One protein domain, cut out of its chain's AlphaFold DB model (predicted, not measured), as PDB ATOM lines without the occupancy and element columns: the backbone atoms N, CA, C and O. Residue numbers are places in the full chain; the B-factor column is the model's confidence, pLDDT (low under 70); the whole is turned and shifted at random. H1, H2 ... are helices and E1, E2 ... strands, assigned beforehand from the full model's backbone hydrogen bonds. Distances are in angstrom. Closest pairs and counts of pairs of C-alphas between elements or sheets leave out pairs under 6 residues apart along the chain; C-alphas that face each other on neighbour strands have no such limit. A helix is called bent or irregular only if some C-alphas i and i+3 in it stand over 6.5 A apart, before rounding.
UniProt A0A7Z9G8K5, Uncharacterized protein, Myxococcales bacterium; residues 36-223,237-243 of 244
ATOM      1  N   PHE A  36      -0.644  -6.323 -52.163       93.88
ATOM      2  CA  PHE A  36      -1.990  -6.888 -52.092       93.88
ATOM      3  C   PHE A  36      -2.997  -6.255 -53.065       93.88
ATOM      4  O   PHE A  36      -4.186  -6.586 -53.035       93.88
ATOM      5  N   LYS A  37      -2.551  -5.358 -53.951       93.81
ATOM      6  CA  LYS A  37      -3.398  -4.777 -54.999       93.81
ATOM      7  C   LYS A  37      -4.005  -5.881 -55.857       93.81
ATOM      8  O   LYS A  37      -3.268  -6.694 -56.402       93.81
ATOM      9  N   ALA A  38      -5.331  -5.886 -55.997       92.88
ATOM     10  CA  ALA A  38      -6.084  -6.909 -56.734       92.88
ATOM     11  C   ALA A  38      -5.861  -8.360 -56.244       92.88
ATOM     12  O   ALA A  38      -5.885  -9.296 -57.048       92.88
ATOM     13  N   LEU A  39      -5.652  -8.554 -54.934       95.00
ATOM     14  CA  LEU A  39      -5.615  -9.880 -54.312       95.00
ATOM     15  C   LEU A  39      -6.885 -10.682 -54.678       95.00
ATOM     16  O   LEU A  39      -7.994 -10.194 -54.435       95.00
ATOM     17  N   PRO A  40      -6.766 -11.906 -55.231       95.31
ATOM     18  CA  PRO A  40      -7.904 -12.644 -55.767       95.31
ATOM     19  C   PRO A  40      -8.652 -13.400 -54.659       95.31
ATOM     20  O   PRO A  40      -8.647 -14.630 -54.602       95.31
ATOM     21  N   LEU A  41      -9.292 -12.658 -53.753       94.12
ATOM     22  CA  LEU A  41     -10.184 -13.230 -52.742       94.12
ATOM     23  C   LEU A  41     -11.305 -14.049 -53.404       94.12
ATOM     24  O   LEU A  41     -11.728 -13.766 -54.523       94.12
ATOM     25  N   ALA A  42     -11.758 -15.090 -52.710       94.12
ATOM     26  CA  ALA A  42     -12.683 -16.128 -53.171       94.12
ATOM     27  C   ALA A  42     -12.200 -16.978 -54.367       94.12
ATOM     28  O   ALA A  42     -12.900 -17.894 -54.801       94.12
ATOM     29  N   ALA A  43     -10.998 -16.738 -54.901       94.88
ATOM     30  CA  ALA A  43     -10.464 -17.518 -56.011       94.88
ATOM     31  C   ALA A  43      -9.688 -18.756 -55.536       94.88
ATOM     32  O   ALA A  43      -9.186 -18.817 -54.417       94.88
ATOM     33  N   GLY A  44      -9.571 -19.768 -56.396       95.62
ATOM     34  CA  GLY A  44      -8.813 -20.981 -56.081       95.62
ATOM     35  C   GLY A  44      -7.287 -20.786 -56.119       95.62
ATOM     36  O   GLY A  44      -6.802 -19.771 -56.628       95.62
ATOM     37  N   PRO A  45      -6.513 -21.794 -55.668       95.44
ATOM     38  CA  PRO A  45      -5.047 -21.737 -55.633       95.44
ATOM     39  C   PRO A  45      -4.397 -21.357 -56.966       95.44
ATOM     40  O   PRO A  45      -3.477 -20.550 -56.985       95.44
ATOM     41  N   LYS A  46      -4.927 -21.842 -58.099       94.50
ATOM     42  CA  LYS A  46      -4.418 -21.500 -59.440       94.50
ATOM     43  C   LYS A  46      -4.433 -19.990 -59.706       94.50
ATOM     44  O   LYS A  46      -3.449 -19.448 -60.203       94.50
ATOM     45  N   SER A  47      -5.529 -19.312 -59.360       95.94
ATOM     46  CA  SER A  47      -5.650 -17.861 -59.530       95.94
ATOM     47  C   SER A  47      -4.681 -17.111 -58.621       95.94
ATOM     48  O   SER A  47      -4.083 -16.129 -59.060       95.94
ATOM     49  N   LEU A  48      -4.476 -17.599 -57.389       96.00
ATOM     50  CA  LEU A  48      -3.459 -17.049 -56.498       96.00
ATOM     51  C   LEU A  48      -2.057 -17.222 -57.095       96.00
ATOM     52  O   LEU A  48      -1.320 -16.251 -57.164       96.00
ATOM     53  N   THR A  49      -1.692 -18.400 -57.604       95.31
ATOM     54  CA  THR A  49      -0.376 -18.610 -58.230       95.31
ATOM     55  C   THR A  49      -0.144 -17.666 -59.411       95.31
ATOM     56  O   THR A  49       0.932 -17.082 -59.524       95.31
ATOM     57  N   THR A  50      -1.145 -17.455 -60.274       95.75
ATOM     58  CA  THR A  50      -1.052 -16.469 -61.366       95.75
ATOM     59  C   THR A  50      -0.826 -15.056 -60.830       95.75
ATOM     60  O   THR A  50      -0.014 -14.305 -61.369       95.75
ATOM     61  N   TYR A  51      -1.534 -14.692 -59.767       95.62
ATOM     62  CA  TYR A  51      -1.389 -13.409 -59.101       95.62
ATOM     63  C   TYR A  51       0.009 -13.220 -58.476       95.62
ATOM     64  O   TYR A  51       0.670 -12.219 -58.756       95.62
ATOM     65  N   LEU A  52       0.508 -14.205 -57.724       94.56
ATOM     66  CA  LEU A  52       1.842 -14.177 -57.111       94.56
ATOM     67  C   LEU A  52       2.959 -14.170 -58.165       94.56
ATOM     68  O   LEU A  52       3.989 -13.527 -57.965       94.56
ATOM     69  N   GLY A  53       2.732 -14.799 -59.324       93.75
ATOM     70  CA  GLY A  53       3.631 -14.713 -60.477       93.75
ATOM     71  C   GLY A  53       3.805 -13.283 -60.991       93.75
ATOM     72  O   GLY A  53       4.926 -12.868 -61.272       93.75
ATOM     73  N   LYS A  54       2.727 -12.487 -61.036       93.31
ATOM     74  CA  LYS A  54       2.796 -11.068 -61.438       93.31
ATOM     75  C   LYS A  54       3.561 -10.216 -60.423       93.31
ATOM     76  O   LYS A  54       4.348  -9.354 -60.817       93.31
ATOM     77  N   ILE A  55       3.347 -10.464 -59.130       91.69
ATOM     78  CA  ILE A  55       4.082  -9.780 -58.055       91.69
ATOM     79  C   ILE A  55       5.568 -10.117 -58.144       91.69
ATOM     80  O   ILE A  55       6.398  -9.211 -58.156       91.69
ATOM     81  N   THR A  56       5.896 -11.404 -58.273       90.75
ATOM     82  CA  THR A  56       7.280 -11.871 -58.398       90.75
ATOM     83  C   THR A  56       7.941 -11.265 -59.635       90.75
ATOM     84  O   THR A  56       8.994 -10.653 -59.519       90.75
ATOM     85  N   ALA A  57       7.295 -11.293 -60.803       89.44
ATOM     86  CA  ALA A  57       7.837 -10.656 -62.007       89.44
ATOM     87  C   ALA A  57       8.114  -9.152 -61.809       89.44
ATOM     88  O   ALA A  57       9.133  -8.639 -62.264       89.44
ATOM     89  N   THR A  58       7.248  -8.451 -61.071       90.12
ATOM     90  CA  THR A  58       7.439  -7.026 -60.752       90.12
ATOM     91  C   THR A  58       8.642  -6.805 -59.831       90.12
ATOM     92  O   THR A  58       9.407  -5.872 -60.055       90.12
ATOM     93  N   GLN A  59       8.852  -7.673 -58.836       87.88
ATOM     94  CA  GLN A  59      10.008  -7.608 -57.930       87.88
ATOM     95  C   GLN A  59      11.343  -7.790 -58.666       87.88
ATOM     96  O   GLN A  59      12.331  -7.151 -58.316       87.88
ATOM     97  N   TYR A  60      11.371  -8.641 -59.693       90.69
ATOM     98  CA  TYR A  60      12.585  -8.930 -60.458       90.69
ATOM     99  C   TYR A  60      12.781  -8.008 -61.668       90.69
ATOM    100  O   TYR A  60      13.874  -7.997 -62.235       90.69
ATOM    101  N   LYS A  61      11.776  -7.202 -62.040       91.19
ATOM    102  CA  LYS A  61      11.790  -6.386 -63.261       91.19
ATOM    103  C   LYS A  61      13.060  -5.542 -63.394       91.19
ATOM    104  O   LYS A  61      13.711  -5.592 -64.428       91.19
ATOM    105  N   THR A  62      13.443  -4.813 -62.346       91.94
ATOM    106  CA  THR A  62      14.637  -3.956 -62.381       91.94
ATOM    107  C   THR A  62      15.913  -4.756 -62.641       91.94
ATOM    108  O   THR A  62      16.725  -4.338 -63.461       91.94
ATOM    109  N   ARG A  63      16.074  -5.923 -61.998       91.00
ATOM    110  CA  ARG A  63      17.229  -6.806 -62.228       91.00
ATOM    111  C   ARG A  63      17.239  -7.321 -63.668       91.00
ATOM    112  O   ARG A  63      18.283  -7.302 -64.301       91.00
ATOM    113  N   MET A  64      16.079  -7.721 -64.190       89.56
ATOM    114  CA  MET A  64      15.947  -8.204 -65.568       89.56
ATOM    115  C   MET A  64      16.277  -7.125 -66.604       89.56
ATOM    116  O   MET A  64      16.994  -7.406 -67.563       89.56
ATOM    117  N   ASP A  65      15.782  -5.898 -66.406       92.00
ATOM    118  CA  ASP A  65      16.045  -4.763 -67.298       92.00
ATOM    119  C   ASP A  65      17.550  -4.431 -67.336       92.00
ATOM    120  O   ASP A  65      18.096  -4.131 -68.396       92.00
ATOM    121  N   GLN A  66      18.241  -4.529 -66.193       92.19
ATOM    122  CA  GLN A  66      19.687  -4.287 -66.082       92.19
ATOM    123  C   GLN A  66      20.538  -5.365 -66.768       92.19
ATOM    124  O   GLN A  66      21.663  -5.086 -67.176       92.19
ATOM    125  N   THR A  67      20.013  -6.581 -66.915       91.81
ATOM    126  CA  THR A  67      20.718  -7.715 -67.529       91.81
ATOM    127  C   THR A  67      20.322  -7.959 -68.983       91.81
ATOM    128  O   THR A  67      20.713  -8.970 -69.550       91.81
ATOM    129  N   VAL A  68      19.549  -7.067 -69.611       86.81
ATOM    130  CA  VAL A  68      19.009  -7.287 -70.968       86.81
ATOM    131  C   VAL A  68      20.094  -7.523 -72.031       86.81
ATOM    132  O   VAL A  68      19.861  -8.242 -72.997       86.81
ATOM    133  N   ASN A  69      21.292  -6.966 -71.828       91.31
ATOM    134  CA  ASN A  69      22.440  -7.120 -72.727       91.31
ATOM    135  C   ASN A  69      23.391  -8.268 -72.324       91.31
ATOM    136  O   ASN A  69      24.405  -8.471 -72.986       91.31
ATOM    137  N   ASP A  70      23.087  -9.006 -71.252       93.06
ATOM    138  CA  ASP A  70      23.823 -10.192 -70.802       93.06
ATOM    139  C   ASP A  70      22.861 -11.394 -70.776       93.06
ATOM    140  O   ASP A  70      22.165 -11.614 -69.776       93.06
ATOM    141  N   PRO A  71      22.811 -12.191 -71.863       91.38
ATOM    142  CA  PRO A  71      21.915 -13.341 -71.960       91.38
ATOM    143  C   PRO A  71      22.078 -14.333 -70.804       91.38
ATOM    144  O   PRO A  71      21.090 -14.843 -70.284       91.38
ATOM    145  N   HIS A  72      23.308 -14.559 -70.330       93.12
ATOM    146  CA  HIS A  72      23.551 -15.487 -69.228       93.12
ATOM    147  C   HIS A  72      23.017 -14.949 -67.899       93.12
ATOM    148  O   HIS A  72      22.479 -15.713 -67.098       93.12
ATOM    149  N   ALA A  73      23.163 -13.650 -67.632       92.06
ATOM    150  CA  ALA A  73      22.582 -13.044 -66.437       92.06
ATOM    151  C   ALA A  73      21.050 -13.010 -66.491       92.06
ATOM    152  O   ALA A  73      20.407 -13.283 -65.475       92.06
ATOM    153  N   TYR A  74      20.477 -12.742 -67.664       91.44
ATOM    154  CA  TYR A  74      19.036 -12.791 -67.875       91.44
ATOM    155  C   TYR A  74      18.471 -14.198 -67.618       91.44
ATOM    156  O   TYR A  74      17.524 -14.349 -66.841       91.44
ATOM    157  N   ASP A  75      19.097 -15.232 -68.188       93.69
ATOM    158  CA  ASP A  75      18.685 -16.628 -68.010       93.69
ATOM    159  C   ASP A  75      18.775 -17.072 -66.545       93.69
ATOM    160  O   ASP A  75      17.868 -17.737 -66.039       93.69
ATOM    161  N   ARG A  76      19.824 -16.652 -65.820       94.38
ATOM    162  CA  ARG A  76      19.938 -16.905 -64.373       94.38
ATOM    163  C   ARG A  76      18.760 -16.312 -63.601       94.38
ATOM    164  O   ARG A  76      18.180 -16.998 -62.764       94.38
ATOM    165  N   ILE A  77      18.365 -15.074 -63.905       93.44
ATOM    166  CA  ILE A  77      17.219 -14.433 -63.245       93.44
ATOM    167  C   ILE A  77      15.908 -15.157 -63.577       93.44
ATOM    168  O   ILE A  77      15.077 -15.359 -62.692       93.44
ATOM    169  N   GLN A  78      15.719 -15.590 -64.824       93.06
ATOM    170  CA  GLN A  78      14.542 -16.375 -65.206       93.06
ATOM    171  C   GLN A  78      14.475 -17.708 -64.452       93.06
ATOM    172  O   GLN A  78      13.412 -18.080 -63.950       93.06
ATOM    173  N   ALA A  79      15.611 -18.397 -64.308       94.62
ATOM    174  CA  ALA A  79      15.703 -19.615 -63.511       94.62
ATOM    175  C   ALA A  79      15.377 -19.355 -62.028       94.62
ATOM    176  O   ALA A  79      14.600 -20.106 -61.440       94.62
ATOM    177  N   GLU A  80      15.882 -18.263 -61.439       92.88
ATOM    178  CA  GLU A  80      15.537 -17.848 -60.068       92.88
ATOM    179  C   GLU A  80      14.022 -17.631 -59.899       92.88
ATOM    180  O   GLU A  80      13.424 -18.125 -58.939       92.88
ATOM    181  N   ILE A  81      13.378 -16.925 -60.838       92.44
ATOM    182  CA  ILE A  81      11.924 -16.697 -60.819       92.44
ATOM    183  C   ILE A  81      11.173 -18.029 -60.923       92.44
ATOM    184  O   ILE A  81      10.215 -18.251 -60.180       92.44
ATOM    185  N   ALA A  82      11.598 -18.920 -61.822       93.62
ATOM    186  CA  ALA A  82      10.972 -20.223 -62.013       93.62
ATOM    187  C   ALA A  82      11.066 -21.093 -60.750       93.62
ATOM    188  O   ALA A  82      10.050 -21.647 -60.327       93.62
ATOM    189  N   LEU A  83      12.240 -21.149 -60.113       92.88
ATOM    190  CA  LEU A  83      12.457 -21.863 -58.851       92.88
ATOM    191  C   LEU A  83      11.597 -21.287 -57.725       92.88
ATOM    192  O   LEU A  83      10.914 -22.030 -57.022       92.88
ATOM    193  N   ARG A  84      11.547 -19.958 -57.597       91.25
ATOM    194  CA  ARG A  84      10.710 -19.285 -56.596       91.25
ATOM    195  C   ARG A  84       9.224 -19.571 -56.805       91.25
ATOM    196  O   ARG A  84       8.506 -19.855 -55.849       91.25
ATOM    197  N   MET A  85       8.753 -19.523 -58.048       93.00
ATOM    198  CA  MET A  85       7.363 -19.850 -58.372       93.00
ATOM    199  C   MET A  85       7.050 -21.329 -58.164       93.00
ATOM    200  O   MET A  85       5.919 -21.656 -57.803       93.00
ATOM    201  N   GLN A  86       8.026 -22.211 -58.372       92.75
ATOM    202  CA  GLN A  86       7.889 -23.625 -58.060       92.75
ATOM    203  C   GLN A  86       7.738 -23.835 -56.550       92.75
ATOM    204  O   GLN A  86       6.741 -24.416 -56.136       92.75
ATOM    205  N   ALA A  87       8.606 -23.232 -55.734       91.00
ATOM    206  CA  ALA A  87       8.500 -23.283 -54.276       91.00
ATOM    207  C   ALA A  87       7.152 -22.744 -53.751       91.00
ATOM    208  O   ALA A  87       6.550 -23.334 -52.860       91.00
ATOM    209  N   ILE A  88       6.625 -21.658 -54.336       91.69
ATOM    210  CA  ILE A  88       5.290 -21.130 -53.990       91.69
ATOM    211  C   ILE A  88       4.176 -22.126 -54.344       91.69
ATOM    212  O   ILE A  88       3.185 -22.221 -53.624       91.69
ATOM    213  N   ARG A  89       4.287 -22.849 -55.464       92.12
ATOM    214  CA  ARG A  89       3.298 -23.876 -55.827       92.12
ATOM    215  C   ARG A  89       3.366 -25.070 -54.884       92.12
ATOM    216  O   ARG A  89       2.318 -25.559 -54.468       92.12
ATOM    217  N   ASP A  90       4.577 -25.486 -54.541       92.12
ATOM    218  CA  ASP A  90       4.833 -26.650 -53.695       92.12
ATOM    219  C   ASP A  90       4.504 -26.380 -52.219       92.12
ATOM    220  O   ASP A  90       4.226 -27.313 -51.473       92.12
ATOM    221  N   SER A  91       4.410 -25.108 -51.805       93.44
ATOM    222  CA  SER A  91       3.969 -24.722 -50.458       93.44
ATOM    223  C   SER A  91       2.462 -24.888 -50.210       93.44
ATOM    224  O   SER A  91       1.986 -24.585 -49.113       93.44
ATOM    225  N   LEU A  92       1.684 -25.351 -51.202       94.62
ATOM    226  CA  LEU A  92       0.264 -25.644 -51.019       94.62
ATOM    227  C   LEU A  92       0.073 -26.898 -50.154       94.62
ATOM    228  O   LEU A  92       0.266 -28.027 -50.603       94.62
ATOM    229  N   ILE A  93      -0.421 -26.702 -48.937       93.88
ATOM    230  CA  ILE A  93      -0.636 -27.763 -47.954       93.88
ATOM    231  C   ILE A  93      -2.121 -27.883 -47.638       93.88
ATOM    232  O   ILE A  93      -2.808 -26.891 -47.412       93.88
ATOM    233  N   HIS A  94      -2.626 -29.115 -47.583       94.38
ATOM    234  CA  HIS A  94      -3.990 -29.418 -47.146       94.38
ATOM    235  C   HIS A  94      -3.985 -29.947 -45.714       94.38
ATOM    236  O   HIS A  94      -3.314 -30.940 -45.452       94.38
ATOM    237  N   PHE A  95      -4.784 -29.381 -44.811       92.31
ATOM    238  CA  PHE A  95      -4.830 -29.821 -43.414       92.31
ATOM    239  C   PHE A  95      -5.784 -31.016 -43.247       92.31
ATOM    240  O   PHE A  95      -6.958 -30.863 -42.912       92.31
ATOM    241  N   LYS A  96      -5.299 -32.237 -43.503       91.00
ATOM    242  CA  LYS A  96      -6.067 -33.501 -43.484       91.00
ATOM    243  C   LYS A  96      -5.756 -34.378 -42.259       91.00
ATOM    244  O   LYS A  96      -5.838 -35.599 -42.327       91.00
ATOM    245  N   GLY A  97      -5.352 -33.762 -41.148       86.44
ATOM    246  CA  GLY A  97      -5.021 -34.474 -39.903       86.44
ATOM    247  C   GLY A  97      -3.560 -34.908 -39.754       86.44
ATOM    248  O   GLY A  97      -3.183 -35.325 -38.667       86.44
ATOM    249  N   GLN A  98      -2.725 -34.762 -40.785       88.62
ATOM    250  CA  GLN A  98      -1.283 -34.998 -40.672       88.62
ATOM    251  C   GLN A  98      -0.597 -33.902 -39.850       88.62
ATOM    252  O   GLN A  98      -1.047 -32.761 -39.894       88.62
ATOM    253  N   ASN A  99       0.495 -34.211 -39.145       85.25
ATOM    254  CA  ASN A  99       1.313 -33.170 -38.524       85.25
ATOM    255  C   ASN A  99       2.010 -32.347 -39.616       85.25
ATOM    256  O   ASN A  99       2.491 -32.898 -40.605       85.25
ATOM    257  N   THR A 100       2.054 -31.034 -39.443       86.50
ATOM    258  CA  THR A 100       2.815 -30.114 -40.295       86.50
ATOM    259  C   THR A 100       3.610 -29.208 -39.366       86.50
ATOM    260  O   THR A 100       3.146 -28.918 -38.264       86.50
ATOM    261  N   GLY A 101       4.771 -28.684 -39.757       85.00
ATOM    262  CA  GLY A 101       5.441 -27.747 -38.842       85.00
ATOM    263  C   GLY A 101       4.685 -26.413 -38.677       85.00
ATOM    264  O   GLY A 101       4.988 -25.641 -37.771       85.00
ATOM    265  N   TYR A 102       3.612 -26.171 -39.444       90.31
ATOM    266  CA  TYR A 102       2.690 -25.064 -39.178       90.31
ATOM    267  C   TYR A 102       1.856 -25.253 -37.905       90.31
ATOM    268  O   TYR A 102       1.397 -24.253 -37.348       90.31
ATOM    269  N   ASN A 103       1.735 -26.481 -37.386       86.56
ATOM    270  CA  ASN A 103       1.088 -26.784 -36.104       86.56
ATOM    271  C   ASN A 103       1.768 -26.080 -34.916       86.56
ATOM    272  O   ASN A 103       1.129 -25.837 -33.893       86.56
ATOM    273  N   VAL A 104       3.042 -25.712 -35.063       86.19
ATOM    274  CA  VAL A 104       3.832 -24.993 -34.052       86.19
ATOM    275  C   VAL A 104       4.285 -23.614 -34.530       86.19
ATOM    276  O   VAL A 104       5.165 -23.013 -33.924       86.19
ATOM    277  N   SER A 105       3.680 -23.080 -35.592       89.62
ATOM    278  CA  SER A 105       4.050 -21.783 -36.169       89.62
ATOM    279  C   SER A 105       3.216 -20.613 -35.636       89.62
ATOM    280  O   SER A 105       2.180 -20.786 -34.996       89.62
ATOM    281  N   VAL A 106       3.614 -19.396 -36.012       90.00
ATOM    282  CA  VAL A 106       2.883 -18.139 -35.759       90.00
ATOM    283  C   VAL A 106       1.473 -18.087 -36.372       90.00
ATOM    284  O   VAL A 106       0.742 -17.134 -36.127       90.00
ATOM    285  N   VAL A 107       1.078 -19.082 -37.170       92.19
ATOM    286  CA  VAL A 107      -0.279 -19.221 -37.726       92.19
ATOM    287  C   VAL A 107      -0.981 -20.500 -37.259       92.19
ATOM    288  O   VAL A 107      -1.962 -20.921 -37.863       92.19
ATOM    289  N   ASN A 108      -0.498 -21.144 -36.191       90.38
ATOM    290  CA  ASN A 108      -1.040 -22.419 -35.710       90.38
ATOM    291  C   ASN A 108      -2.528 -22.379 -35.317       90.38
ATOM    292  O   ASN A 108      -3.198 -23.400 -35.384       90.38
ATOM    293  N   ASP A 109      -3.073 -21.228 -34.939       89.94
ATOM    294  CA  ASP A 109      -4.487 -21.036 -34.601       89.94
ATOM    295  C   ASP A 109      -5.326 -20.508 -35.779       89.94
ATOM    296  O   ASP A 109      -6.525 -20.251 -35.639       89.94
ATOM    297  N   GLU A 110      -4.717 -20.382 -36.960       92.38
ATOM    298  CA  GLU A 110      -5.357 -19.835 -38.155       92.38
ATOM    299  C   GLU A 110      -6.041 -20.891 -39.025       92.38
ATOM    300  O   GLU A 110      -6.740 -20.526 -39.970       92.38
ATOM    301  N   PHE A 111      -5.912 -22.179 -38.701       92.12
ATOM    302  CA  PHE A 111      -6.497 -23.298 -39.445       92.12
ATOM    303  C   PHE A 111      -6.964 -24.428 -38.519       92.12
ATOM    304  O   PHE A 111      -6.611 -24.492 -37.342       92.12
ATOM    305  N   ALA A 112      -7.765 -25.340 -39.065       90.19
ATOM    306  CA  ALA A 112      -8.116 -26.610 -38.442       90.19
ATOM    307  C   ALA A 112      -7.767 -27.782 -39.362       90.19
ATOM    308  O   ALA A 112      -7.736 -27.648 -40.585       90.19
ATOM    309  N   HIS A 113      -7.558 -28.958 -38.775       90.19
ATOM    310  CA  HIS A 113      -7.421 -30.190 -39.548       90.19
ATOM    311  C   HIS A 113      -8.797 -30.772 -39.861       90.19
ATOM    312  O   HIS A 113      -9.753 -30.589 -39.112       90.19
ATOM    313  N   ASN A 114      -8.893 -31.497 -40.975       89.25
ATOM    314  CA  ASN A 114     -10.111 -32.175 -41.423       89.25
ATOM    315  C   ASN A 114     -11.312 -31.234 -41.654       89.25
ATOM    316  O   ASN A 114     -12.447 -31.691 -41.744       89.25
ATOM    317  N   SER A 115     -11.068 -29.929 -41.817       89.38
ATOM    318  CA  SER A 115     -12.081 -28.902 -42.108       89.38
ATOM    319  C   SER A 115     -12.200 -28.570 -43.604       89.38
ATOM    320  O   SER A 115     -12.989 -27.716 -44.005       89.38
ATOM    321  N   GLY A 116     -11.402 -29.226 -44.455       90.62
ATOM    322  CA  GLY A 116     -11.290 -28.878 -45.875       90.62
ATOM    323  C   GLY A 116     -10.493 -27.593 -46.126       90.62
ATOM    324  O   GLY A 116     -10.591 -27.027 -47.219       90.62
ATOM    325  N   GLU A 117      -9.728 -27.140 -45.132       94.06
ATOM    326  CA  GLU A 117      -8.811 -26.013 -45.248       94.06
ATOM    327  C   GLU A 117      -7.476 -26.419 -45.887       94.06
ATOM    328  O   GLU A 117      -6.985 -27.547 -45.754       94.06
ATOM    329  N   SER A 118      -6.885 -25.468 -46.596       95.94
ATOM    330  CA  SER A 118      -5.533 -25.563 -47.135       95.94
ATOM    331  C   SER A 118      -4.858 -24.201 -47.099       95.94
ATOM    332  O   SER A 118      -5.533 -23.177 -47.014       95.94
ATOM    333  N   MET A 119      -3.540 -24.172 -47.194       96.75
ATOM    334  CA  MET A 119      -2.748 -22.953 -47.107       96.75
ATOM    335  C   MET A 119      -1.653 -22.954 -48.167       96.75
ATOM    336  O   MET A 119      -1.111 -24.005 -48.475       96.75
ATOM    337  N   MET A 120      -1.332 -21.782 -48.708       96.50
ATOM    338  CA  MET A 120      -0.140 -21.539 -49.523       96.50
ATOM    339  C   MET A 120       0.696 -20.448 -48.857       96.50
ATOM    340  O   MET A 120       0.131 -19.516 -48.279       96.50
ATOM    341  N   VAL A 121       2.019 -20.539 -48.950       94.25
ATOM    342  CA  VAL A 121       2.941 -19.579 -48.327       94.25
ATOM    343  C   VAL A 121       3.780 -18.880 -49.387       94.25
ATOM    344  O   VAL A 121       4.333 -19.520 -50.284       94.25
ATOM    345  N   MET A 122       3.898 -17.558 -49.259       91.00
ATOM    346  CA  MET A 122       4.865 -16.754 -50.000       91.00
ATOM    347  C   MET A 122       5.864 -16.119 -49.019       91.00
ATOM    348  O   MET A 122       5.468 -15.263 -48.222       91.00
ATOM    349  N   PRO A 123       7.157 -16.485 -49.075       83.31
ATOM    350  CA  PRO A 123       8.187 -15.815 -48.289       83.31
ATOM    351  C   PRO A 123       8.459 -14.410 -48.844       83.31
ATOM    352  O   PRO A 123       8.636 -14.229 -50.052       83.31
ATOM    353  N   ILE A 124       8.510 -13.403 -47.975       79.12
ATOM    354  CA  ILE A 124       8.753 -11.996 -48.316       79.12
ATOM    355  C   ILE A 124       9.817 -11.428 -47.382       79.12
ATOM    356  O   ILE A 124       9.509 -10.955 -46.291       79.12
ATOM    357  N   LEU A 125      11.071 -11.408 -47.843       74.38
ATOM    358  CA  LEU A 125      12.216 -10.955 -47.044       74.38
ATOM    359  C   LEU A 125      12.228 -11.667 -45.677       74.38
ATOM    360  O   LEU A 125      12.452 -12.865 -45.638       74.38
ATOM    361  N   LYS A 126      11.934 -10.944 -44.587       70.62
ATOM    362  CA  LYS A 126      11.886 -11.446 -43.201       70.62
ATOM    363  C   LYS A 126      10.470 -11.750 -42.691       70.62
ATOM    364  O   LYS A 126      10.232 -11.795 -41.487       70.62
ATOM    365  N   ALA A 127       9.500 -11.832 -43.591       79.06
ATOM    366  CA  ALA A 127       8.091 -12.036 -43.288       79.06
ATOM    367  C   ALA A 127       7.504 -13.120 -44.192       79.06
ATOM    368  O   ALA A 127       8.068 -13.470 -45.229       79.06
ATOM    369  N   HIS A 128       6.328 -13.613 -43.823       88.75
ATOM    370  CA  HIS A 128       5.583 -14.567 -44.631       88.75
ATOM    371  C   HIS A 128       4.157 -14.069 -44.834       88.75
ATOM    372  O   HIS A 128       3.514 -13.586 -43.897       88.75
ATOM    373  N   ASP A 129       3.673 -14.215 -46.064       94.19
ATOM    374  CA  ASP A 129       2.256 -14.101 -46.378       94.19
ATOM    375  C   ASP A 129       1.678 -15.520 -46.497       94.19
ATOM    376  O   ASP A 129       2.123 -16.327 -47.319       94.19
ATOM    377  N   TYR A 130       0.689 -15.820 -45.661       96.88
ATOM    378  CA  TYR A 130      -0.029 -17.086 -45.602       96.88
ATOM    379  C   TYR A 130      -1.413 -16.902 -46.211       96.88
ATOM    380  O   TYR A 130      -2.194 -16.056 -45.770       96.88
ATOM    381  N   PHE A 131      -1.735 -17.700 -47.219       97.69
ATOM    382  CA  PHE A 131      -2.980 -17.615 -47.970       97.69
ATOM    383  C   PHE A 131      -3.833 -18.845 -47.682       97.69
ATOM    384  O   PHE A 131      -3.505 -19.947 -48.116       97.69
ATOM    385  N   PHE A 132      -4.926 -18.654 -46.952       97.50
ATOM    386  CA  PHE A 132      -5.816 -19.716 -46.501       97.50
ATOM    387  C   PHE A 132      -7.005 -19.887 -47.438       97.50
ATOM    388  O   PHE A 132      -7.750 -18.955 -47.756       97.50
ATOM    389  N   PHE A 133      -7.220 -21.133 -47.829       96.94
ATOM    390  CA  PHE A 133      -8.311 -21.578 -48.670       96.94
ATOM    391  C   PHE A 133      -9.237 -22.487 -47.879       96.94
ATOM    392  O   PHE A 133      -8.809 -23.199 -46.973       96.94
ATOM    393  N   VAL A 134     -10.504 -22.515 -48.280       93.50
ATOM    394  CA  VAL A 134     -11.457 -23.521 -47.816       93.50
ATOM    395  C   VAL A 134     -12.218 -24.083 -49.010       93.50
ATOM    396  O   VAL A 134     -12.592 -23.357 -49.944       93.50
ATOM    397  N   LYS A 135     -12.393 -25.410 -49.019       86.94
ATOM    398  CA  LYS A 135     -13.031 -26.144 -50.118       86.94
ATOM    399  C   LYS A 135     -14.369 -25.502 -50.505       86.94
ATOM    400  O   LYS A 135     -15.222 -25.247 -49.663       86.94
ATOM    401  N   GLY A 136     -14.548 -25.248 -51.802       81.38
ATOM    402  CA  GLY A 136     -15.773 -24.660 -52.357       81.38
ATOM    403  C   GLY A 136     -15.920 -23.141 -52.190       81.38
ATOM    404  O   GLY A 136     -16.878 -22.589 -52.719       81.38
ATOM    405  N   ARG A 137     -14.996 -22.454 -51.500       86.44
ATOM    406  CA  ARG A 137     -15.018 -20.983 -51.338       86.44
ATOM    407  C   ARG A 137     -13.759 -20.273 -51.840       86.44
ATOM    408  O   ARG A 137     -13.793 -19.061 -52.000       86.44
ATOM    409  N   GLY A 138     -12.667 -21.003 -52.074       94.06
ATOM    410  CA  GLY A 138     -11.399 -20.418 -52.515       94.06
ATOM    411  C   GLY A 138     -10.659 -19.697 -51.386       94.06
ATOM    412  O   GLY A 138     -10.785 -20.077 -50.220       94.06
ATOM    413  N   LEU A 139      -9.848 -18.702 -51.749       97.12
ATOM    414  CA  LEU A 139      -9.035 -17.883 -50.853       97.12
ATOM    415  C   LEU A 139      -9.948 -17.039 -49.971       97.12
ATOM    416  O   LEU A 139     -10.572 -16.092 -50.446       97.12
ATOM    417  N   TRP A 140     -10.024 -17.361 -48.689       96.12
ATOM    418  CA  TRP A 140     -10.930 -16.667 -47.779       96.12
ATOM    419  C   TRP A 140     -10.204 -15.820 -46.747       96.12
ATOM    420  O   TRP A 140     -10.825 -14.902 -46.216       96.12
ATOM    421  N   LYS A 141      -8.922 -16.095 -46.479       97.38
ATOM    422  CA  LYS A 141      -8.109 -15.323 -45.540       97.38
ATOM    423  C   LYS A 141      -6.667 -15.215 -46.015       97.38
ATOM    424  O   LYS A 141      -6.102 -16.170 -46.539       97.38
ATOM    425  N   VAL A 142      -6.068 -14.052 -45.815       97.56
ATOM    426  CA  VAL A 142      -4.620 -13.846 -45.899       97.56
ATOM    427  C   VAL A 142      -4.125 -13.379 -44.537       97.56
ATOM    428  O   VAL A 142      -4.770 -12.541 -43.910       97.56
ATOM    429  N   VAL A 143      -3.005 -13.928 -44.077       97.00
ATOM    430  CA  VAL A 143      -2.304 -13.510 -42.860       97.00
ATOM    431  C   VAL A 143      -0.904 -13.080 -43.261       97.00
ATOM    432  O   VAL A 143      -0.212 -13.813 -43.956       97.00
ATOM    433  N   THR A 144      -0.476 -11.905 -42.823       94.50
ATOM    434  CA  THR A 144       0.906 -11.451 -42.949       94.50
ATOM    435  C   THR A 144       1.517 -11.323 -41.567       94.50
ATOM    436  O   THR A 144       0.859 -10.876 -40.620       94.50
ATOM    437  N   THR A 145       2.769 -11.741 -41.437       89.94
ATOM    438  CA  THR A 145       3.524 -11.601 -40.196       89.94
ATOM    439  C   THR A 145       4.419 -10.376 -40.247       89.94
ATOM    440  O   THR A 145       5.044 -10.059 -41.256       89.94
ATOM    441  N   SER A 146       4.514  -9.686 -39.118       79.12
ATOM    442  CA  SER A 146       5.523  -8.669 -38.878       79.12
ATOM    443  C   SER A 146       6.298  -9.050 -37.624       79.12
ATOM    444  O   SER A 146       5.758  -9.044 -36.516       79.12
ATOM    445  N   VAL A 147       7.576  -9.373 -37.800       65.69
ATOM    446  CA  VAL A 147       8.553  -9.473 -36.707       65.69
ATOM    447  C   VAL A 147       8.958  -8.060 -36.292       65.69
ATOM    448  O   VAL A 147      10.018  -7.546 -36.647       65.69
ATOM    449  N   SER A 148       8.048  -7.368 -35.615       65.38
ATOM    450  CA  SER A 148       8.273  -5.999 -35.162       65.38
ATOM    451  C   SER A 148       8.668  -5.978 -33.691       65.38
ATOM    452  O   SER A 148       7.963  -6.514 -32.843       65.38
ATOM    453  N   ARG A 149       9.765  -5.278 -33.368       64.94
ATOM    454  CA  ARG A 149      10.108  -4.908 -31.978       64.94
ATOM    455  C   ARG A 149       9.214  -3.790 -31.434       64.94
ATOM    456  O   ARG A 149       9.337  -3.396 -30.277       64.94
ATOM    457  N   GLN A 150       8.367  -3.216 -32.284       73.06
ATOM    458  CA  GLN A 150       7.485  -2.128 -31.913       73.06
ATOM    459  C   GLN A 150       6.393  -2.632 -30.969       73.06
ATOM    460  O   GLN A 150       5.802  -3.689 -31.176       73.06
ATOM    461  N   ARG A 151       6.075  -1.832 -29.946       85.50
ATOM    462  CA  ARG A 151       4.922  -2.100 -29.080       85.50
ATOM    463  C   ARG A 151       3.653  -2.137 -29.932       85.50
ATOM    464  O   ARG A 151       3.419  -1.226 -30.727       85.50
ATOM    465  N   PHE A 152       2.808  -3.141 -29.709       92.00
ATOM    466  CA  PHE A 152       1.572  -3.341 -30.470       92.00
ATOM    467  C   PHE A 152       0.670  -2.101 -30.509       92.00
ATOM    468  O   PHE A 152       0.116  -1.784 -31.553       92.00
ATOM    469  N   ALA A 153       0.602  -1.332 -29.419       91.56
ATOM    470  CA  ALA A 153      -0.143  -0.074 -29.389       91.56
ATOM    471  C   ALA A 153       0.298   0.916 -30.485       91.56
ATOM    472  O   ALA A 153      -0.540   1.530 -31.136       91.56
ATOM    473  N   VAL A 154       1.605   1.040 -30.749       91.50
ATOM    474  CA  VAL A 154       2.108   1.946 -31.796       91.50
ATOM    475  C   VAL A 154       1.835   1.372 -33.189       91.50
ATOM    476  O   VAL A 154       1.511   2.116 -34.109       91.50
ATOM    477  N   PHE A 155       1.894   0.046 -33.337       93.00
ATOM    478  CA  PHE A 155       1.480  -0.623 -34.570       93.00
ATOM    479  C   PHE A 155      -0.006  -0.371 -34.888       93.00
ATOM    480  O   PHE A 155      -0.355  -0.029 -36.020       93.00
ATOM    481  N   LEU A 156      -0.875  -0.455 -33.876       93.12
ATOM    482  CA  LEU A 156      -2.303  -0.162 -34.008       93.12
ATOM    483  C   LEU A 156      -2.585   1.289 -34.406       93.12
ATOM    484  O   LEU A 156      -3.516   1.522 -35.176       93.12
ATOM    485  N   LEU A 157      -1.794   2.260 -33.935       92.25
ATOM    486  CA  LEU A 157      -1.927   3.653 -34.381       92.25
ATOM    487  C   LEU A 157      -1.719   3.772 -35.896       92.25
ATOM    488  O   LEU A 157      -2.506   4.441 -36.563       92.25
ATOM    489  N   GLY A 158      -0.723   3.074 -36.450       93.00
ATOM    490  CA  GLY A 158      -0.485   3.042 -37.896       93.00
ATOM    491  C   GLY A 158      -1.664   2.443 -38.667       93.00
ATOM    492  O   GLY A 158      -2.135   3.031 -39.639       93.00
ATOM    493  N   LEU A 159      -2.215   1.318 -38.200       93.81
ATOM    494  CA  LEU A 159      -3.418   0.744 -38.816       93.81
ATOM    495  C   LEU A 159      -4.635   1.663 -38.692       93.81
ATOM    496  O   LEU A 159      -5.410   1.769 -39.639       93.81
ATOM    497  N   THR A 160      -4.773   2.375 -37.575       93.06
ATOM    498  CA  THR A 160      -5.867   3.329 -37.357       93.06
ATOM    499  C   THR A 160      -5.781   4.516 -38.315       93.06
ATOM    500  O   THR A 160      -6.804   4.995 -38.795       93.06
ATOM    501  N   GLN A 161      -4.573   4.967 -38.661       94.00
ATOM    502  CA  GLN A 161      -4.376   6.000 -39.684       94.00
ATOM    503  C   GLN A 161      -4.771   5.518 -41.089       94.00
ATOM    504  O   GLN A 161      -5.274   6.308 -41.883       94.00
ATOM    505  N   ILE A 162      -4.568   4.232 -41.394       93.94
ATOM    506  CA  ILE A 162      -4.884   3.645 -42.707       93.94
ATOM    507  C   ILE A 162      -6.382   3.318 -42.837       93.94
ATOM    508  O   ILE A 162      -6.989   3.562 -43.883       93.94
ATOM    509  N   TYR A 163      -6.971   2.739 -41.789       94.50
ATOM    510  CA  TYR A 163      -8.291   2.100 -41.826       94.50
ATOM    511  C   TYR A 163      -9.362   2.807 -40.985       94.50
ATOM    512  O   TYR A 163     -10.536   2.454 -41.082       94.50
ATOM    513  N   GLY A 164      -8.992   3.818 -40.197       94.44
ATOM    514  CA  GLY A 164      -9.868   4.441 -39.205       94.44
ATOM    515  C   GLY A 164      -9.899   3.670 -37.884       94.44
ATOM    516  O   GLY A 164      -9.127   2.737 -37.672       94.44
ATOM    517  N   ALA A 165     -10.785   4.066 -36.969       93.69
ATOM    518  CA  ALA A 165     -10.921   3.407 -35.669       93.69
ATOM    519  C   ALA A 165     -11.346   1.936 -35.812       93.69
ATOM    520  O   ALA A 165     -12.190   1.608 -36.646       93.69
ATOM    521  N   ALA A 166     -10.765   1.065 -34.984       95.44
ATOM    522  CA  ALA A 166     -11.149  -0.340 -34.908       95.44
ATOM    523  C   ALA A 166     -12.593  -0.491 -34.406       95.44
ATOM    524  O   ALA A 166     -13.035   0.248 -33.526       95.44
ATOM    525  N   THR A 167     -13.308  -1.480 -34.941       95.31
ATOM    526  CA  THR A 167     -14.628  -1.903 -34.459       95.31
ATOM    527  C   THR A 167     -14.530  -2.465 -33.041       95.31
ATOM    528  O   THR A 167     -15.373  -2.154 -32.201       95.31
ATOM    529  N   THR A 168     -13.498  -3.266 -32.755       95.44
ATOM    530  CA  THR A 168     -13.214  -3.765 -31.402       95.44
ATOM    531  C   THR A 168     -11.725  -3.710 -31.087       95.44
ATOM    532  O   THR A 168     -10.883  -3.833 -31.979       95.44
ATOM    533  N   VAL A 169     -11.404  -3.555 -29.802       96.06
ATOM    534  CA  VAL A 169     -10.051  -3.701 -29.258       96.06
ATOM    535  C   VAL A 169     -10.138  -4.583 -28.019       96.06
ATOM    536  O   VAL A 169     -10.918  -4.301 -27.109       96.06
ATOM    537  N   GLU A 170      -9.353  -5.653 -27.996       96.25
ATOM    538  CA  GLU A 170      -9.193  -6.539 -26.847       96.25
ATOM    539  C   GLU A 170      -7.874  -6.217 -26.141       96.25
ATOM    540  O   GLU A 170      -6.857  -5.921 -26.783       96.25
ATOM    541  N   TYR A 171      -7.891  -6.303 -24.815       94.75
ATOM    542  CA  TYR A 171      -6.772  -5.966 -23.942       94.75
ATOM    543  C   TYR A 171      -6.350  -7.190 -23.132       94.75
ATOM    544  O   TYR A 171      -7.182  -8.044 -22.834       94.75
ATOM    545  N   ALA A 172      -5.065  -7.267 -22.777       92.50
ATOM    546  CA  ALA A 172      -4.529  -8.329 -21.923       92.50
ATOM    547  C   ALA A 172      -5.255  -8.391 -20.573       92.50
ATOM    548  O   ALA A 172      -5.535  -9.471 -20.065       92.50
ATOM    549  N   ASP A 173      -5.586  -7.218 -20.039       92.38
ATOM    550  CA  ASP A 173      -6.420  -7.034 -18.865       92.38
ATOM    551  C   ASP A 173      -7.603  -6.120 -19.255       92.38
ATOM    552  O   ASP A 173      -7.388  -4.950 -19.611       92.38
ATOM    553  N   PRO A 174      -8.841  -6.651 -19.262       89.81
ATOM    554  CA  PRO A 174     -10.039  -5.893 -19.619       89.81
ATOM    555  C   PRO A 174     -10.380  -4.732 -18.676       89.81
ATOM    556  O   PRO A 174     -11.066  -3.796 -19.113       89.81
ATOM    557  N   ASP A 175      -9.927  -4.787 -17.421       91.44
ATOM    558  CA  ASP A 175     -10.244  -3.799 -16.389       91.44
ATOM    559  C   ASP A 175      -9.326  -2.583 -16.517       91.44
ATOM    560  O   ASP A 175      -9.792  -1.442 -16.541       91.44
ATOM    561  N   THR A 176      -8.019  -2.819 -16.675       91.56
ATOM    562  CA  THR A 176      -7.027  -1.735 -16.797       91.56
ATOM    563  C   THR A 176      -6.953  -1.154 -18.207       91.56
ATOM    564  O   THR A 176      -6.701   0.039 -18.371       91.56
ATOM    565  N   ARG A 177      -7.199  -1.971 -19.242       90.62
ATOM    566  CA  ARG A 177      -7.178  -1.569 -20.665       90.62
ATOM    567  C   ARG A 177      -5.875  -0.896 -21.114       90.62
ATOM    568  O   ARG A 177      -5.866  -0.099 -22.052       90.62
ATOM    569  N   GLU A 178      -4.756  -1.231 -20.481       88.12
ATOM    570  CA  GLU A 178      -3.465  -0.600 -20.783       88.12
ATOM    571  C   GLU A 178      -2.745  -1.249 -21.969       88.12
ATOM    572  O   GLU A 178      -2.066  -0.578 -22.750       88.12
ATOM    573  N   THR A 179      -2.889  -2.568 -22.119       91.31
ATOM    574  CA  THR A 179      -2.132  -3.349 -23.103       91.31
ATOM    575  C   THR A 179      -3.077  -3.982 -24.118       91.31
ATOM    576  O   THR A 179      -3.611  -5.059 -23.846       91.31
ATOM    577  N   PRO A 180      -3.315  -3.348 -25.283       94.75
ATOM    578  CA  PRO A 180      -4.083  -3.983 -26.343       94.75
ATOM    579  C   PRO A 180      -3.335  -5.221 -26.850       94.75
ATOM    580  O   PRO A 180      -2.105  -5.223 -26.933       94.75
ATOM    581  N   ILE A 181      -4.079  -6.265 -27.201       94.88
ATOM    582  CA  ILE A 181      -3.541  -7.532 -27.729       94.88
ATOM    583  C   ILE A 181      -4.173  -7.928 -29.060       94.88
ATOM    584  O   ILE A 181      -3.572  -8.681 -29.826       94.88
ATOM    585  N   ARG A 182      -5.356  -7.391 -29.370       96.69
ATOM    586  CA  ARG A 182      -6.048  -7.609 -30.638       96.69
ATOM    587  C   ARG A 182      -6.912  -6.407 -30.976       96.69
ATOM    588  O   ARG A 182      -7.474  -5.776 -30.087       96.69
ATOM    589  N   ALA A 183      -7.023  -6.094 -32.256       97.00
ATOM    590  CA  ALA A 183      -7.977  -5.122 -32.764       97.00
ATOM    591  C   ALA A 183      -8.615  -5.658 -34.041       97.00
ATOM    592  O   ALA A 183      -7.936  -6.297 -34.851       97.00
ATOM    593  N   THR A 184      -9.907  -5.395 -34.219       96.94
ATOM    594  CA  THR A 184     -10.648  -5.817 -35.410       96.94
ATOM    595  C   THR A 184     -11.354  -4.643 -36.068       96.94
ATOM    596  O   THR A 184     -11.853  -3.746 -35.392       96.94
ATOM    597  N   TRP A 185     -11.412  -4.664 -37.393       96.56
ATOM    598  CA  TRP A 185     -12.252  -3.799 -38.206       96.56
ATOM    599  C   TRP A 185     -13.145  -4.691 -39.057       96.56
ATOM    600  O   TRP A 185     -12.665  -5.656 -39.656       96.56
ATOM    601  N   ASP A 186     -14.428  -4.367 -39.134       94.06
ATOM    602  CA  ASP A 186     -15.402  -5.148 -39.890       94.06
ATOM    603  C   ASP A 186     -16.340  -4.217 -40.666       94.06
ATOM    604  O   ASP A 186     -16.862  -3.249 -40.112       94.06
ATOM    605  N   ASN A 187     -16.539  -4.499 -41.955       92.38
ATOM    606  CA  ASN A 187     -17.481  -3.771 -42.812       92.38
ATOM    607  C   ASN A 187     -18.579  -4.673 -43.415       92.38
ATOM    608  O   ASN A 187     -19.200  -4.320 -44.420       92.38
ATOM    609  N   GLY A 188     -18.776  -5.868 -42.853       91.12
ATOM    610  CA  GLY A 188     -19.720  -6.894 -43.301       91.12
ATOM    611  C   GLY A 188     -19.258  -7.705 -44.517       91.12
ATOM    612  O   GLY A 188     -19.805  -8.774 -44.783       91.12
ATOM    613  N   LYS A 189     -18.243  -7.238 -45.257       92.06
ATOM    614  CA  LYS A 189     -17.648  -7.956 -46.401       92.06
ATOM    615  C   LYS A 189     -16.270  -8.508 -46.060       92.06
ATOM    616  O   LYS A 189     -15.981  -9.670 -46.345       92.06
ATOM    617  N   LEU A 190     -15.435  -7.677 -45.445       94.88
ATOM    618  CA  LEU A 190     -14.095  -8.011 -44.991       94.88
ATOM    619  C   LEU A 190     -13.969  -7.764 -43.494       94.88
ATOM    620  O   LEU A 190     -14.489  -6.780 -42.970       94.88
ATOM    621  N   ARG A 191     -13.212  -8.644 -42.841       95.50
ATOM    622  CA  ARG A 191     -12.724  -8.469 -41.480       95.50
ATOM    623  C   ARG A 191     -11.210  -8.323 -41.529       95.50
ATOM    624  O   ARG A 191     -10.522  -9.230 -42.001       95.50
ATOM    625  N   LEU A 192     -10.719  -7.180 -41.071       96.75
ATOM    626  CA  LEU A 192      -9.309  -6.953 -40.785       96.75
ATOM    627  C   LEU A 192      -9.075  -7.238 -39.306       96.75
ATOM    628  O   LEU A 192      -9.821  -6.770 -38.450       96.75
ATOM    629  N   GLU A 193      -8.016  -7.966 -39.002       96.94
ATOM    630  CA  GLU A 193      -7.580  -8.215 -37.636       96.94
ATOM    631  C   GLU A 193      -6.084  -7.972 -37.517       96.94
ATOM    632  O   GLU A 193      -5.316  -8.438 -38.355       96.94
ATOM    633  N   ALA A 194      -5.680  -7.293 -36.451       96.38
ATOM    634  CA  ALA A 194      -4.304  -7.275 -35.990       96.38
ATOM    635  C   ALA A 194      -4.239  -7.893 -34.596       96.38
ATOM    636  O   ALA A 194      -5.088  -7.587 -33.757       96.38
ATOM    637  N   ARG A 195      -3.233  -8.726 -34.328       95.50
ATOM    638  CA  ARG A 195      -3.039  -9.332 -33.004       95.50
ATOM    639  C   ARG A 195      -1.577  -9.556 -32.665       95.50
ATOM    640  O   ARG A 195      -0.743  -9.772 -33.548       95.50
ATOM    641  N   THR A 196      -1.278  -9.543 -31.375       93.75
ATOM    642  CA  THR A 196       0.028  -9.943 -30.860       93.75
ATOM    643  C   THR A 196       0.159 -11.463 -30.837       93.75
ATOM    644  O   THR A 196      -0.803 -12.200 -30.618       93.75
ATOM    645  N   ARG A 197       1.386 -11.929 -31.070       91.00
ATOM    646  CA  ARG A 197       1.825 -13.318 -30.947       91.00
ATOM    647  C   ARG A 197       3.102 -13.339 -30.105       91.00
ATOM    648  O   ARG A 197       4.189 -13.482 -30.666       91.00
ATOM    649  N   PRO A 198       2.989 -13.131 -28.778       87.81
ATOM    650  CA  PRO A 198       4.151 -13.004 -27.896       87.81
ATOM    651  C   PRO A 198       5.032 -14.256 -27.914       87.81
ATOM    652  O   PRO A 198       6.249 -14.116 -27.971       87.81
ATOM    653  N   ASP A 199       4.430 -15.446 -28.009       86.88
ATOM    654  CA  ASP A 199       5.137 -16.737 -28.113       86.88
ATOM    655  C   ASP A 199       6.073 -16.822 -29.331       86.88
ATOM    656  O   ASP A 199       6.990 -17.636 -29.366       86.88
ATOM    657  N   TYR A 200       5.848 -15.960 -30.327       86.56
ATOM    658  CA  TYR A 200       6.603 -15.884 -31.575       86.56
ATOM    659  C   TYR A 200       7.302 -14.532 -31.765       86.56
ATOM    660  O   TYR A 200       7.847 -14.275 -32.836       86.56
ATOM    661  N   GLY A 201       7.242 -13.633 -30.774       87.88
ATOM    662  CA  GLY A 201       7.774 -12.272 -30.892       87.88
ATOM    663  C   GLY A 201       7.223 -11.498 -32.098       87.88
ATOM    664  O   GLY A 201       7.940 -10.693 -32.692       87.88
ATOM    665  N   ALA A 202       5.977 -11.769 -32.496       89.44
ATOM    666  CA  ALA A 202       5.415 -11.299 -33.758       89.44
ATOM    667  C   ALA A 202       4.076 -10.574 -33.579       89.44
ATOM    668  O   ALA A 202       3.377 -10.709 -32.574       89.44
ATOM    669  N   ILE A 203       3.704  -9.820 -34.608       92.56
ATOM    670  CA  ILE A 203       2.352  -9.307 -34.824       92.56
ATOM    671  C   ILE A 203       1.840  -9.943 -36.111       92.56
ATOM    672  O   ILE A 203       2.564  -9.988 -37.109       92.56
ATOM    673  N   THR A 204       0.597 -10.413 -36.112       94.31
ATOM    674  CA  THR A 204      -0.073 -10.824 -37.347       94.31
ATOM    675  C   THR A 204      -1.110  -9.790 -37.742       94.31
ATOM    676  O   THR A 204      -1.773  -9.194 -36.890       94.31
ATOM    677  N   VAL A 205      -1.229  -9.564 -39.047       95.81
ATOM    678  CA  VAL A 205      -2.338  -8.823 -39.645       95.81
ATOM    679  C   VAL A 205      -3.023  -9.730 -40.637       95.81
ATOM    680  O   VAL A 205      -2.359 -10.385 -41.439       95.81
ATOM    681  N   SER A 206      -4.343  -9.788 -40.592       96.94
ATOM    682  CA  SER A 206      -5.102 -10.644 -41.482       96.94
ATOM    683  C   SER A 206      -6.303  -9.947 -42.082       96.94
ATOM    684  O   SER A 206      -6.927  -9.106 -41.443       96.94
ATOM    685  N   TRP A 207      -6.632 -10.339 -43.308       97.31
ATOM    686  CA  TRP A 207      -7.858  -9.953 -43.990       97.31
ATOM    687  C   TRP A 207      -8.621 -11.215 -44.341       97.31
ATOM    688  O   TRP A 207      -8.071 -12.101 -44.998       97.31
ATOM    689  N   ALA A 208      -9.877 -11.290 -43.918       96.44
ATOM    690  CA  ALA A 208     -10.749 -12.426 -44.169       96.44
ATOM    691  C   ALA A 208     -12.091 -11.990 -44.766       96.44
ATOM    692  O   ALA A 208     -12.624 -10.941 -44.407       96.44
ATOM    693  N   LEU A 209     -12.670 -12.818 -45.636       95.00
ATOM    694  CA  LEU A 209     -14.062 -12.679 -46.066       95.00
ATOM    695  C   LEU A 209     -14.977 -12.891 -44.853       95.00
ATOM    696  O   LEU A 209     -15.015 -13.995 -44.306       95.00
ATOM    697  N   ALA A 210     -15.723 -11.860 -44.449       92.06
ATOM    698  CA  ALA A 210     -16.511 -11.859 -43.213       92.06
ATOM    699  C   ALA A 210     -17.510 -13.028 -43.174       92.06
ATOM    700  O   ALA A 210     -17.492 -13.832 -42.246       92.06
ATOM    701  N   GLN A 211     -18.268 -13.222 -44.260       90.38
ATOM    702  CA  GLN A 211     -19.232 -14.320 -44.372       90.38
ATOM    703  C   GLN A 211     -18.588 -15.709 -44.225       90.38
ATOM    704  O   GLN A 211     -19.200 -16.614 -43.661       90.38
ATOM    705  N   VAL A 212     -17.371 -15.903 -44.747       91.06
ATOM    706  CA  VAL A 212     -16.665 -17.187 -44.604       91.06
ATOM    707  C   VAL A 212     -16.136 -17.333 -43.183       91.06
ATOM    708  O   VAL A 212     -16.290 -18.401 -42.606       91.06
ATOM    709  N   SER A 213     -15.588 -16.264 -42.602       88.06
ATOM    710  CA  SER A 213     -15.104 -16.231 -41.217       88.06
ATOM    711  C   SER A 213     -16.201 -16.611 -40.216       88.06
ATOM    712  O   SER A 213     -15.991 -17.456 -39.354       88.06
ATOM    713  N   ASP A 214     -17.418 -16.096 -40.386       86.81
ATOM    714  CA  ASP A 214     -18.536 -16.414 -39.486       86.81
ATOM    715  C   ASP A 214     -19.036 -17.865 -39.654       86.81
ATOM    716  O   ASP A 214     -19.624 -18.458 -38.746       86.81
ATOM    717  N   GLN A 215     -18.790 -18.471 -40.820       86.31
ATOM    718  CA  GLN A 215     -19.119 -19.869 -41.108       86.31
ATOM    719  C   GLN A 215     -17.980 -20.830 -40.744       86.31
ATOM    720  O   GLN A 215     -18.251 -22.010 -40.498       86.31
ATOM    721  N   ILE A 216     -16.729 -20.356 -40.681       84.31
ATOM    722  CA  ILE A 216     -15.552 -21.213 -40.515       84.31
ATOM    723  C   ILE A 216     -15.595 -21.941 -39.176       84.31
ATOM    724  O   ILE A 216     -15.306 -23.127 -39.133       84.31
ATOM    725  N   SER A 217     -16.080 -21.306 -38.105       76.38
ATOM    726  CA  SER A 217     -16.220 -21.955 -36.794       76.38
ATOM    727  C   SER A 217     -17.133 -23.185 -36.841       76.38
ATOM    728  O   SER A 217     -16.845 -24.190 -36.196       76.38
ATOM    729  N   LYS A 218     -18.196 -23.156 -37.661       79.75
ATOM    730  CA  LYS A 218     -19.074 -24.320 -37.874       79.75
ATOM    731  C   LYS A 218     -18.378 -25.419 -38.676       79.75
ATOM    732  O   LYS A 218     -18.576 -26.591 -38.382       79.75
ATOM    733  N   LEU A 219     -17.568 -25.043 -39.669       75.62
ATOM    734  CA  LEU A 219     -16.795 -25.979 -40.496       75.62
ATOM    735  C   LEU A 219     -15.641 -26.629 -39.721       75.62
ATOM    736  O   LEU A 219     -15.329 -27.796 -39.946       75.62
ATOM    737  N   ARG A 220     -15.017 -25.882 -38.807       85.50
ATOM    738  CA  ARG A 220     -13.941 -26.372 -37.941       85.50
ATOM    739  C   ARG A 220     -14.477 -27.268 -36.827       85.50
ATOM    740  O   ARG A 220     -13.810 -28.231 -36.463       85.50
ATOM    741  N   GLY A 221     -15.678 -26.999 -36.308       77.56
ATOM    742  CA  GLY A 221     -16.230 -27.756 -35.184       77.56
ATOM    743  C   GLY A 221     -15.269 -27.743 -33.989       77.56
ATOM    744  O   GLY A 221     -14.743 -26.693 -33.624       77.56
ATOM    745  N   SER A 222     -15.005 -28.910 -33.399       69.25
ATOM    746  CA  SER A 222     -13.997 -29.103 -32.343       69.25
ATOM    747  C   SER A 222     -12.602 -29.464 -32.872       69.25
ATOM    748  O   SER A 222     -11.702 -29.729 -32.071       69.25
ATOM    749  N   ASN A 223     -12.400 -29.477 -34.194       67.81
ATOM    750  CA  ASN A 223     -11.132 -29.867 -34.798       67.81
ATOM    751  C   ASN A 223     -10.101 -28.759 -34.582       67.81
ATOM    752  O   ASN A 223      -9.995 -27.807 -35.352       67.81
ATOM    753  N   ALA A 237      11.255 -27.387 -45.772       45.69
ATOM    754  CA  ALA A 237      10.780 -26.036 -46.068       45.69
ATOM    755  C   ALA A 237      10.720 -25.157 -44.809       45.69
ATOM    756  O   ALA A 237      10.910 -23.948 -44.885       45.69
ATOM    757  N   ILE A 238      10.494 -25.754 -43.638       45.56
ATOM    758  CA  ILE A 238      10.484 -25.069 -42.342       45.56
ATOM    759  C   ILE A 238      11.902 -24.889 -41.807       45.56
ATOM    760  O   ILE A 238      12.197 -23.842 -41.242       45.56
ATOM    761  N   LEU A 239      12.799 -25.851 -42.034       46.12
ATOM    762  CA  LEU A 239      14.222 -25.691 -41.722       46.12
ATOM    763  C   LEU A 239      14.872 -24.564 -42.537       46.12
ATOM    764  O   LEU A 239      15.739 -23.871 -42.009       46.12
ATOM    765  N   ASP A 240      14.432 -24.358 -43.779       47.84
ATOM    766  CA  ASP A 240      14.857 -23.231 -44.616       47.84
ATOM    767  C   ASP A 240      14.246 -21.904 -44.123       47.84
ATOM    768  O   ASP A 240      14.940 -20.901 -44.015       47.84
ATOM    769  N   ILE A 241      12.978 -21.917 -43.687       45.50
ATOM    770  CA  ILE A 241      12.307 -20.764 -43.051       45.50
ATOM    771  C   ILE A 241      12.946 -20.372 -41.702       45.50
ATOM    772  O   ILE A 241      12.911 -19.203 -41.330       45.50
ATOM    773  N   MET A 242      13.499 -21.325 -40.947       36.34
ATOM    774  CA  MET A 242      14.090 -21.090 -39.619       36.34
ATOM    775  C   MET A 242      15.584 -20.726 -39.653       36.34
ATOM    776  O   MET A 242      16.142 -20.409 -38.601       36.34
ATOM    777  N   ARG A 243      16.249 -20.815 -40.813       38.12
ATOM    778  CA  ARG A 243      17.691 -20.539 -40.958       38.12
ATOM    779  C   ARG A 243      18.037 -19.080 -41.287       38.12
ATOM    780  O   ARG A 243      19.218 -18.747 -41.197       38.12
TER     781      ARG A 243
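What this domain is: This is residues 36 to 223 and 237 to 243 of the 244 residues of an uncharacterized protein of Myxococcales bacterium (UniProt A0A7Z9G8K5). One twisted antiparallel sheet of seven strands makes the body, and a long helical hairpin, H1 and H2, starts at its E1 side and reaches away from it. Toward the other edge H4 packs along E6 and E5 on one face, while H5, straight after E7, is on the opposite face; short H3 and H6 are near each other off the sheet. The printed part has 195 residues with six named helices and seven named strands, along the chain H1 H2 H3 E1 E2 E3 H4 E4 E5 E6 E7 H5 H6, and the sheet's order is E1 E2 E3 E7 E6 E5 E4. The class is mixed, helices and strands. The whole is compact by its radius of gyration of the C-alphas, 18.5 A, yet elongated in outline, 65 by 37 by 33 A.

Where its parts are: After residues 36 to 44, H1 takes residues 45 to 66, 32.0 A long, from C-alpha 45 at (-5.047, -21.737, -55.633). H1 is irregular, with C-alphas 59 and 62 7.4 A apart, and has a kink of 47 degrees near residue 60. H2, residues 71 to 90, is 28.3 A long, and H3, residues 101 to 104, is 5.8 A. The strands E1, residues 117 to 124, E2, 127 to 134, and E3, 138 to 146, measure 22.7, 23.1 and 24.7 A. H4 is residues 152 to 163, 16.0 A. E4, residues 168 to 171, is 10.1 A, E5, 180 to 186, is 17.7 A, E6, 190 to 197, is 21.9 A, and E7, 202 to 209, is 23.1 A. H5, residues 210 to 220, is 15.7 A and only just irregular, with C-alphas 214 and 217 6.6 A apart. H6, residues 237 to 241, is 6.3 A and ends with C-alpha 241 at (12.307, -20.764, -43.051).

How they stand to each other: The sheet holds two meanders, each strand the antiparallel neighbour of the one before: E1 E2 E3 and E4 E5 E6 E7. N 120 and O 131 are 2.9 A apart between E1 and E2, and N 143 and O 130 are 2.8 A apart between E2 and E3. E3 and E7 are neighbours too, antiparallel at 160 degrees, with N 144 and O 205 2.8 A apart. Residues 93 to 94 pair with residues 118 to 119 of E1, antiparallel. H4 is on the sheet at a height of 9.4 A, over E6 and only just over E5, with 3 of its C-alphas there; it runs along the strands, at 9 degrees to E6 on the local plane. Its closest C-alphas to E5 are those of Ala 153 and Pro 180, 6.3 A. H5 is on the sheet, its Val 212 and Trp 140 of E3 having C-alphas 6.6 A apart. H2 only grazes the sheet with residues 84 to 90. H1 and H2 form a helical hairpin: they touch, closest at the C-alphas of Met 64 and Tyr 74, 6.0 A, at a shallow tilt of 23 degrees, opposite ways. H3 and H6 are close but not clearly touching, with the C-alphas of Gly 101 and Ile 238 6.7 A apart. In H2, H4 and H6 every O i to N i+4 pair is within hydrogen-bond range; in H1 16 of 18 and in H5 5 of 7 are, and H3 is too short for such a pair.

The domain as a whole: The two C-alphas farthest apart are those of Asn 69, between H1 and H2, and Asp 175, between E4 and E5, 65.2 A. Residues 224 to 236 are not printed, and C-alphas 223 and 237 stand 24.9 A apart across this cut. Of the links that are printed whole, H3 to E1 is long, with 12 residues. The mean pLDDT of the printed part is 89.2; residues 147 to 149, 222 to 223 and 237 to 243 are under 70.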